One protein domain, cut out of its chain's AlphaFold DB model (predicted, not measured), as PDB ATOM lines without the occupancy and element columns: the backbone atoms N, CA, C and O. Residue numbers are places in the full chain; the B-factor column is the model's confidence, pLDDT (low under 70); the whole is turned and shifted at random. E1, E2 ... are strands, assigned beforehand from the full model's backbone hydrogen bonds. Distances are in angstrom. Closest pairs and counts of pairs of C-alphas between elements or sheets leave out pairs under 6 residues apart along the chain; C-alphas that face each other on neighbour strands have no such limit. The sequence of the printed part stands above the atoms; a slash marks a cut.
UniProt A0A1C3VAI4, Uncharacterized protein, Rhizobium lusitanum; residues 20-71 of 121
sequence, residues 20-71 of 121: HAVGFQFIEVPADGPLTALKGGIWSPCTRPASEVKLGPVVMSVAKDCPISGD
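What this domain is: This is residues 20 to 71 of the 121 residues of an uncharacterized protein of Rhizobium lusitanum (UniProt A0A1C3VAI4). Two strand hairpins, a long one of E1 and E2 and a shorter one of E3 and E4, make a loose V, joined near its corner where the first residues of E1 pair with the last of E4. The loop at the tip of the long hairpin sticks out, with residues 31 to 36 standing free. The printed part has 52 residues and four named strands, E1, E2, E3 and E4 along the chain, with no named helix; the class is all strand. They form one mixed sheet in the order E2, E1, E4, E3. The whole is loose, with a radius of gyration of the C-alphas of 13.2 A, and flat, spanning 40 by 32 by 10 A.

Where its parts are: E1, residues 22 to 29, begins at C-alpha 22 (11.110, 19.134, 13.181) and is 21.0 A long. E2, residues 38 to 45, is 22.4 A long. E3, residues 51 to 55, measures 11.8 A. E4, residues 58 to 64, measures 13.4 A and ends at C-alpha 64 (8.680, 10.870, 13.571).

How they stand to each other: E1 and E2 form an antiparallel hairpin at 155 degrees, with N 25 and O 42 3.1 A apart, within hydrogen-bond range. E1 is parallel to E4, and the C-alphas of Gly 23 and Ala 63, which face each other, are 4.6 A apart; N 63 and O 22 are within hydrogen-bond range at 3.0 A. E3 and E4 form an antiparallel hairpin, with N 53 and O 60 at 2.8 A. The pairing of E4 is staggered: residues 58 to 62 pair with E3, residues 63 to 64 with E1. E1 and E3 are apart. E2 and E3 are edge strands.

The domain as a whole: The sheet is only just strongly twisted, its C-alphas lying up to 4.4 A off the best plane. The C-alphas of Pro 34 and Pro 49, the two farthest apart, are 40.5 A apart. The printed part has no cut and no long link. Residues 20 to 21 have pLDDT under 70.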
ATOM      1  N   HIS A  20      16.522  22.733  10.643       61.97
ATOM      2  CA  HIS A  20      16.538  21.516  11.422       61.97
ATOM      3  C   HIS A  20      15.182  20.869  11.199       61.97
ATOM      4  O   HIS A  20      14.140  21.522  11.319       61.97
ATOM      5  N   ALA A  21      15.204  19.601  10.804       68.38
ATOM      6  CA  ALA A  21      13.988  18.829  10.702       68.38
ATOM      7  C   ALA A  21      13.245  18.915  12.040       68.38
ATOM      8  O   ALA A  21      13.840  18.818  13.115       68.38
ATOM      9  N   VAL A  22      11.934  19.119  11.977       84.38
ATOM     10  CA  VAL A  22      11.110  19.134  13.181       84.38
ATOM     11  C   VAL A  22      10.769  17.690  13.530       84.38
ATOM     12  O   VAL A  22      10.207  16.948  12.717       84.38
ATOM     13  N   GLY A  23      11.145  17.290  14.742       92.31
ATOM     14  CA  GLY A  23      10.723  16.037  15.342       92.31
ATOM     15  C   GLY A  23       9.245  16.108  15.705       92.31
ATOM     16  O   GLY A  23       8.787  17.141  16.197       92.31
ATOM     17  N   PHE A  24       8.506  15.024  15.472       93.00
ATOM     18  CA  PHE A  24       7.095  14.933  15.845       93.00
ATOM     19  C   PHE A  24       6.785  13.621  16.561       93.00
ATOM     20  O   PHE A  24       7.163  12.550  16.086       93.00
ATOM     21  N   GLN A  25       6.054  13.704  17.668       92.75
ATOM     22  CA  GLN A  25       5.620  12.542  18.445       92.75
ATOM     23  C   GLN A  25       4.237  12.788  19.053       92.75
ATOM     24  O   GLN A  25       3.915  13.911  19.442       92.75
ATOM     25  N   PHE A  26       3.418  11.741  19.135       91.81
ATOM     26  CA  PHE A  26       2.162  11.792  19.880       91.81
ATOM     27  C   PHE A  26       2.425  11.536  21.358       91.81
ATOM     28  O   PHE A  26       3.254  10.697  21.704       91.81
ATOM     29  N   ILE A  27       1.680  12.222  22.214       92.00
ATOM     30  CA  ILE A  27       1.707  11.991  23.654       92.00
ATOM     31  C   ILE A  27       0.304  11.785  24.195       92.00
ATOM     32  O   ILE A  27      -0.675  12.328  23.674       92.00
ATOM     33  N   GLU A  28       0.243  11.036  25.283       93.25
ATOM     34  CA  GLU A  28      -0.924  10.946  26.138       93.25
ATOM     35  C   GLU A  28      -0.509  11.420  27.527       93.25
ATOM     36  O   GLU A  28       0.406  10.867  28.137       93.25
ATOM     37  N   VAL A  29      -1.131  12.500  27.986       91.38
ATOM     38  CA  VAL A  29      -0.927  13.035  29.328       91.38
ATOM     39  C   VAL A  29      -2.046  12.467  30.193       91.38
ATOM     40  O   VAL A  29      -3.217  12.743  29.906       91.38
ATOM     41  N   PRO A  30      -1.724  11.649  31.210       92.62
ATOM     42  CA  PRO A  30      -2.734  11.093  32.091       92.62
ATOM     43  C   PRO A  30      -3.473  12.223  32.799       92.62
ATOM     44  O   PRO A  30      -2.912  13.277  33.096       92.62
ATOM     45  N   ALA A  31      -4.754  11.991  33.037       89.75
ATOM     46  CA  ALA A  31      -5.583  12.901  33.791       89.75
ATOM     47  C   ALA A  31      -5.663  12.453  35.249       89.75
ATOM     48  O   ALA A  31      -5.662  11.256  35.540       89.75
ATOM     49  N   ASP A  32      -5.772  13.423  36.152       89.00
ATOM     50  CA  ASP A  32      -5.999  13.151  37.563       89.00
ATOM     51  C   ASP A  32      -7.498  12.938  37.833       89.00
ATOM     52  O   ASP A  32      -8.359  13.687  37.360       89.00
ATOM     53  N   GLY A  33      -7.819  11.916  38.630       83.69
ATOM     54  CA  GLY A  33      -9.188  11.639  39.069       83.69
ATOM     55  C   GLY A  33     -10.130  11.211  37.927       83.69
ATOM     56  O   GLY A  33      -9.751  10.377  37.110       83.69
ATOM     57  N   PRO A  34     -11.381  11.716  37.871       89.44
ATOM     58  CA  PRO A  34     -12.387  11.270  36.899       89.44
ATOM     59  C   PRO A  34     -12.221  11.885  35.497       89.44
ATOM     60  O   PRO A  34     -13.056  11.658  34.621       89.44
ATOM     61  N   LEU A  35     -11.194  12.711  35.284       88.94
ATOM     62  CA  LEU A  35     -10.949  13.378  34.009       88.94
ATOM     63  C   LEU A  35     -10.373  12.401  32.966       88.94
ATOM     64  O   LEU A  35      -9.789  11.372  33.287       88.94
ATOM     65  N   THR A  36     -10.549  12.724  31.683       89.56
ATOM     66  CA  THR A  36     -10.014  11.916  30.573       89.56
ATOM     67  C   THR A  36      -8.610  12.373  30.194       89.56
ATOM     68  O   THR A  36      -8.353  13.575  30.125       89.56
ATOM     69  N   ALA A  37      -7.722  11.417  29.901       92.31
ATOM     70  CA  ALA A  37      -6.363  11.690  29.448       92.31
ATOM     71  C   ALA A  37      -6.336  12.602  28.209       92.31
ATOM     72  O   ALA A  37      -7.140  12.462  27.278       92.31
ATOM     73  N   LEU A  38      -5.386  13.534  28.194       90.50
ATOM     74  CA  LEU A  38      -5.203  14.470  27.092       90.50
ATOM     75  C   LEU A  38      -4.306  13.844  26.031       90.50
ATOM     76  O   LEU A  38      -3.194  13.414  26.317       90.50
ATOM     77  N   LYS A  39      -4.767  13.854  24.781       90.88
ATOM     78  CA  LYS A  39      -3.972  13.419  23.629       90.88
ATOM     79  C   LYS A  39      -3.433  14.635  22.895       90.88
ATOM     80  O   LYS A  39      -4.192  15.546  22.569       90.88
ATOM     81  N   GLY A  40      -2.135  14.640  22.621       90.62
ATOM     82  CA  GLY A  40      -1.453  15.768  21.996       90.62
ATOM     83  C   GLY A  40      -0.347  15.344  21.039       90.62
ATOM     84  O   GLY A  40      -0.037  14.162  20.896       90.62
ATOM     85  N   GLY A  41       0.243  16.338  20.382       91.88
ATOM     86  CA  GLY A  41       1.471  16.198  19.607       91.88
ATOM     87  C   GLY A  41       2.559  17.100  20.183       91.88
ATOM     88  O   GLY A  41       2.271  18.224  20.590       91.88
ATOM     89  N   ILE A  42       3.796  16.616  20.213       93.06
ATOM     90  CA  ILE A  42       4.982  17.417  20.517       93.06
ATOM     91  C   ILE A  42       5.728  17.665  19.211       93.06
ATOM     92  O   ILE A  42       6.101  16.718  18.518       93.06
ATOM     93  N   TRP A  43       5.997  18.938  18.930       91.75
ATOM     94  CA  TRP A  43       6.983  19.369  17.945       91.75
ATOM     95  C   TRP A  43       8.261  19.757  18.677       91.75
ATOM     96  O   TRP A  43       8.213  20.488  19.665       91.75
ATOM     97  N   SER A  44       9.400  19.253  18.214       92.44
ATOM     98  CA  SER A  44      10.683  19.451  18.895       92.44
ATOM     99  C   SER A  44      11.843  19.612  17.911       92.44
ATOM    100  O   SER A  44      11.753  19.134  16.776       92.44
ATOM    101  N   PRO A  45      12.943  20.278  18.308       91.56
ATOM    102  CA  PRO A  45      14.175  20.267  17.530       91.56
ATOM    103  C   PRO A  45      14.701  18.837  17.387       91.56
ATOM    104  O   PRO A  45      14.783  18.099  18.368       91.56
ATOM    105  N   CYS A  46      15.075  18.459  16.171       90.44
ATOM    106  CA  CYS A  46      15.585  17.134  15.852       90.44
ATOM    107  C   CYS A  46      16.735  17.244  14.836       90.44
ATOM    108  O   CYS A  46      16.755  18.129  13.980       90.44
ATOM    109  N   THR A  47      17.712  16.341  14.938       89.19
ATOM    110  CA  THR A  47      18.878  16.267  14.034       89.19
ATOM    111  C   THR A  47      18.718  15.224  12.930       89.19
ATOM    112  O   THR A  47      19.489  15.206  11.971       89.19
ATOM    113  N   ARG A  48      17.716  14.345  13.038       89.50
ATOM    114  CA  ARG A  48      17.409  13.330  12.029       89.50
ATOM    115  C   ARG A  48      16.695  13.981  10.839       89.50
ATOM    116  O   ARG A  48      15.815  14.804  11.070       89.50
ATOM    117  N   PRO A  49      17.004  13.612   9.584       88.56
ATOM    118  CA  PRO A  49      16.293  14.152   8.427       88.56
ATOM    119  C   PRO A  49      14.789  13.851   8.492       88.56
ATOM    120  O   PRO A  49      14.378  12.780   8.943       88.56
ATOM    121  N   ALA A  50      13.979  14.799   8.017       89.75
ATOM    122  CA  ALA A  50      12.544  14.606   7.856       89.75
ATOM    123  C   ALA A  50      12.250  13.639   6.700       89.75
ATOM    124  O   ALA A  50      12.969  13.602   5.700       89.75
ATOM    125  N   SER A  51      11.162  12.889   6.830       90.06
ATOM    126  CA  SER A  51      10.601  12.050   5.770       90.06
ATOM    127  C   SER A  51       9.099  12.280   5.677       90.06
ATOM    128  O   SER A  51       8.488  12.754   6.635       90.06
ATOM    129  N   GLU A  52       8.481  11.911   4.560       92.75
ATOM    130  CA  GLU A  52       7.023  11.887   4.482       92.75
ATOM    131  C   GLU A  52       6.461  10.782   5.379       92.75
ATOM    132  O   GLU A  52       6.765   9.599   5.227       92.75
ATOM    133  N   VAL A  53       5.632  11.181   6.339       90.06
ATOM    134  CA  VAL A  53       5.008  10.298   7.319       90.06
ATOM    135  C   VAL A  53       3.502  10.511   7.283       90.06
ATOM    136  O   VAL A  53       3.010  11.630   7.431       90.06
ATOM    137  N   LYS A  54       2.752   9.416   7.134       89.81
ATOM    138  CA  LYS A  54       1.296   9.424   7.287       89.81
ATOM    139  C   LYS A  54       0.934   9.446   8.774       89.81
ATOM    140  O   LYS A  54       1.190   8.484   9.499       89.81
ATOM    141  N   LEU A  55       0.334  10.540   9.222       85.94
ATOM    142  CA  LEU A  55      -0.093  10.771  10.599       85.94
ATOM    143  C   LEU A  55      -1.612  10.923  10.589       85.94
ATOM    144  O   LEU A  55      -2.156  11.984  10.298       85.94
ATOM    145  N   GLY A  56      -2.302   9.806  10.824       83.38
ATOM    146  CA  GLY A  56      -3.754   9.726  10.696       83.38
ATOM    147  C   GLY A  56      -4.221  10.081   9.273       83.38
ATOM    148  O   GLY A  56      -3.834   9.387   8.326       83.38
ATOM    149  N   PRO A  57      -5.058  11.125   9.102       83.19
ATOM    150  CA  PRO A  57      -5.588  11.527   7.801       83.19
ATOM    151  C   PRO A  57      -4.647  12.429   6.982       83.19
ATOM    152  O   PRO A  57      -4.970  12.719   5.833       83.19
ATOM    153  N   VAL A  58      -3.513  12.883   7.532       85.12
ATOM    154  CA  VAL A  58      -2.571  13.783   6.839       85.12
ATOM    155  C   VAL A  58      -1.229  13.113   6.571       85.12
ATOM    156  O   VAL A  58      -0.813  12.208   7.292       85.12
ATOM    157  N   VAL A  59      -0.531  13.589   5.543       89.44
ATOM    158  CA  VAL A  59       0.886  13.289   5.310       89.44
ATOM    159  C   VAL A  59       1.688  14.529   5.682       89.44
ATOM    160  O   VAL A  59       1.341  15.634   5.270       89.44
ATOM    161  N   MET A  60       2.732  14.353   6.489       86.75
ATOM    162  CA  MET A  60       3.612  15.435   6.926       86.75
ATOM    163  C   MET A  60       5.071  15.081   6.666       86.75
ATOM    164  O   MET A  60       5.466  13.935   6.861       86.75
ATOM    165  N   SER A  61       5.879  16.074   6.290       90.81
ATOM    166  CA  SER A  61       7.336  15.938   6.271       90.81
ATOM    167  C   SER A  61       7.889  16.236   7.665       90.81
ATOM    168  O   SER A  61       8.026  17.399   8.047       90.81
ATOM    169  N   VAL A  62       8.125  15.188   8.458       91.19
ATOM    170  CA  VAL A  62       8.605  15.277   9.851       91.19
ATOM    171  C   VAL A  62       9.563  14.134  10.172       91.19
ATOM    172  O   VAL A  62       9.532  13.079   9.535       91.19
ATOM    173  N   ALA A  63      10.396  14.313  11.195       93.94
ATOM    174  CA  ALA A  63      11.161  13.218  11.784       93.94
ATOM    175  C   ALA A  63      10.337  12.574  12.915       93.94
ATOM    176  O   ALA A  63      10.349  13.039  14.057       93.94
ATOM    177  N   LYS A  64       9.559  11.533  12.594       92.81
ATOM    178  CA  LYS A  64       8.680  10.870  13.571       92.81
ATOM    179  C   LYS A  64       9.496  10.172  14.666       92.81
ATOM    180  O   LYS A  64      10.486   9.514  14.352       92.81
ATOM    181  N   ASP A  65       9.061  10.313  15.919       92.69
ATOM    182  CA  ASP A  65       9.645   9.664  17.103       92.69
ATOM    183  C   ASP A  65      11.157   9.953  17.258       92.69
ATOM    184  O   ASP A  65      11.937   9.143  17.760       92.69
ATOM    185  N   CYS A  66      11.587  11.126  16.781       90.69
ATOM    186  CA  CYS A  66      12.966  11.579  16.893       90.69
ATOM    187  C   CYS A  66      13.280  12.038  18.326       90.69
ATOM    188  O   CYS A  66      12.499  12.811  18.887       90.69
ATOM    189  N   PRO A  67      14.435  11.646  18.900       91.06
ATOM    190  CA  PRO A  67      14.902  12.206  20.160       91.06
ATOM    191  C   PRO A  67      15.025  13.732  20.088       91.06
ATOM    192  O   PRO A  67      15.560  14.276  19.118       91.06
ATOM    193  N   ILE A  68      14.549  14.410  21.133       92.00
ATOM    194  CA  ILE A  68      14.636  15.868  21.259       92.00
ATOM    195  C   ILE A  68      16.112  16.268  21.335       92.00
ATOM    196  O   ILE A  68      16.854  15.770  22.182       92.00
ATOM    197  N   SER A  69      16.535  17.169  20.453       92.00
ATOM    198  CA  SER A  69      17.897  17.696  20.423       92.00
ATOM    199  C   SER A  69      18.003  18.992  21.224       92.00
ATOM    200  O   SER A  69      17.313  19.967  20.925       92.00
ATOM    201  N   GLY A  70      18.943  19.033  22.166       89.50
ATOM    202  CA  GLY A  70      19.238  20.199  22.998       89.50
ATOM    203  C   GLY A  70      18.686  20.085  24.418       89.50
ATOM    204  O   GLY A  70      17.862  19.226  24.717       89.50
ATOM    205  N   ASP A  71      19.145  20.986  25.283       92.50
ATOM    206  CA  ASP A  71      18.830  20.992  26.710       92.50
ATOM    207  C   ASP A  71      18.073  22.262  27.104       92.50
ATOM    208  O   ASP A  71      18.281  23.328  26.524       92.50
TER     209      ASP A  71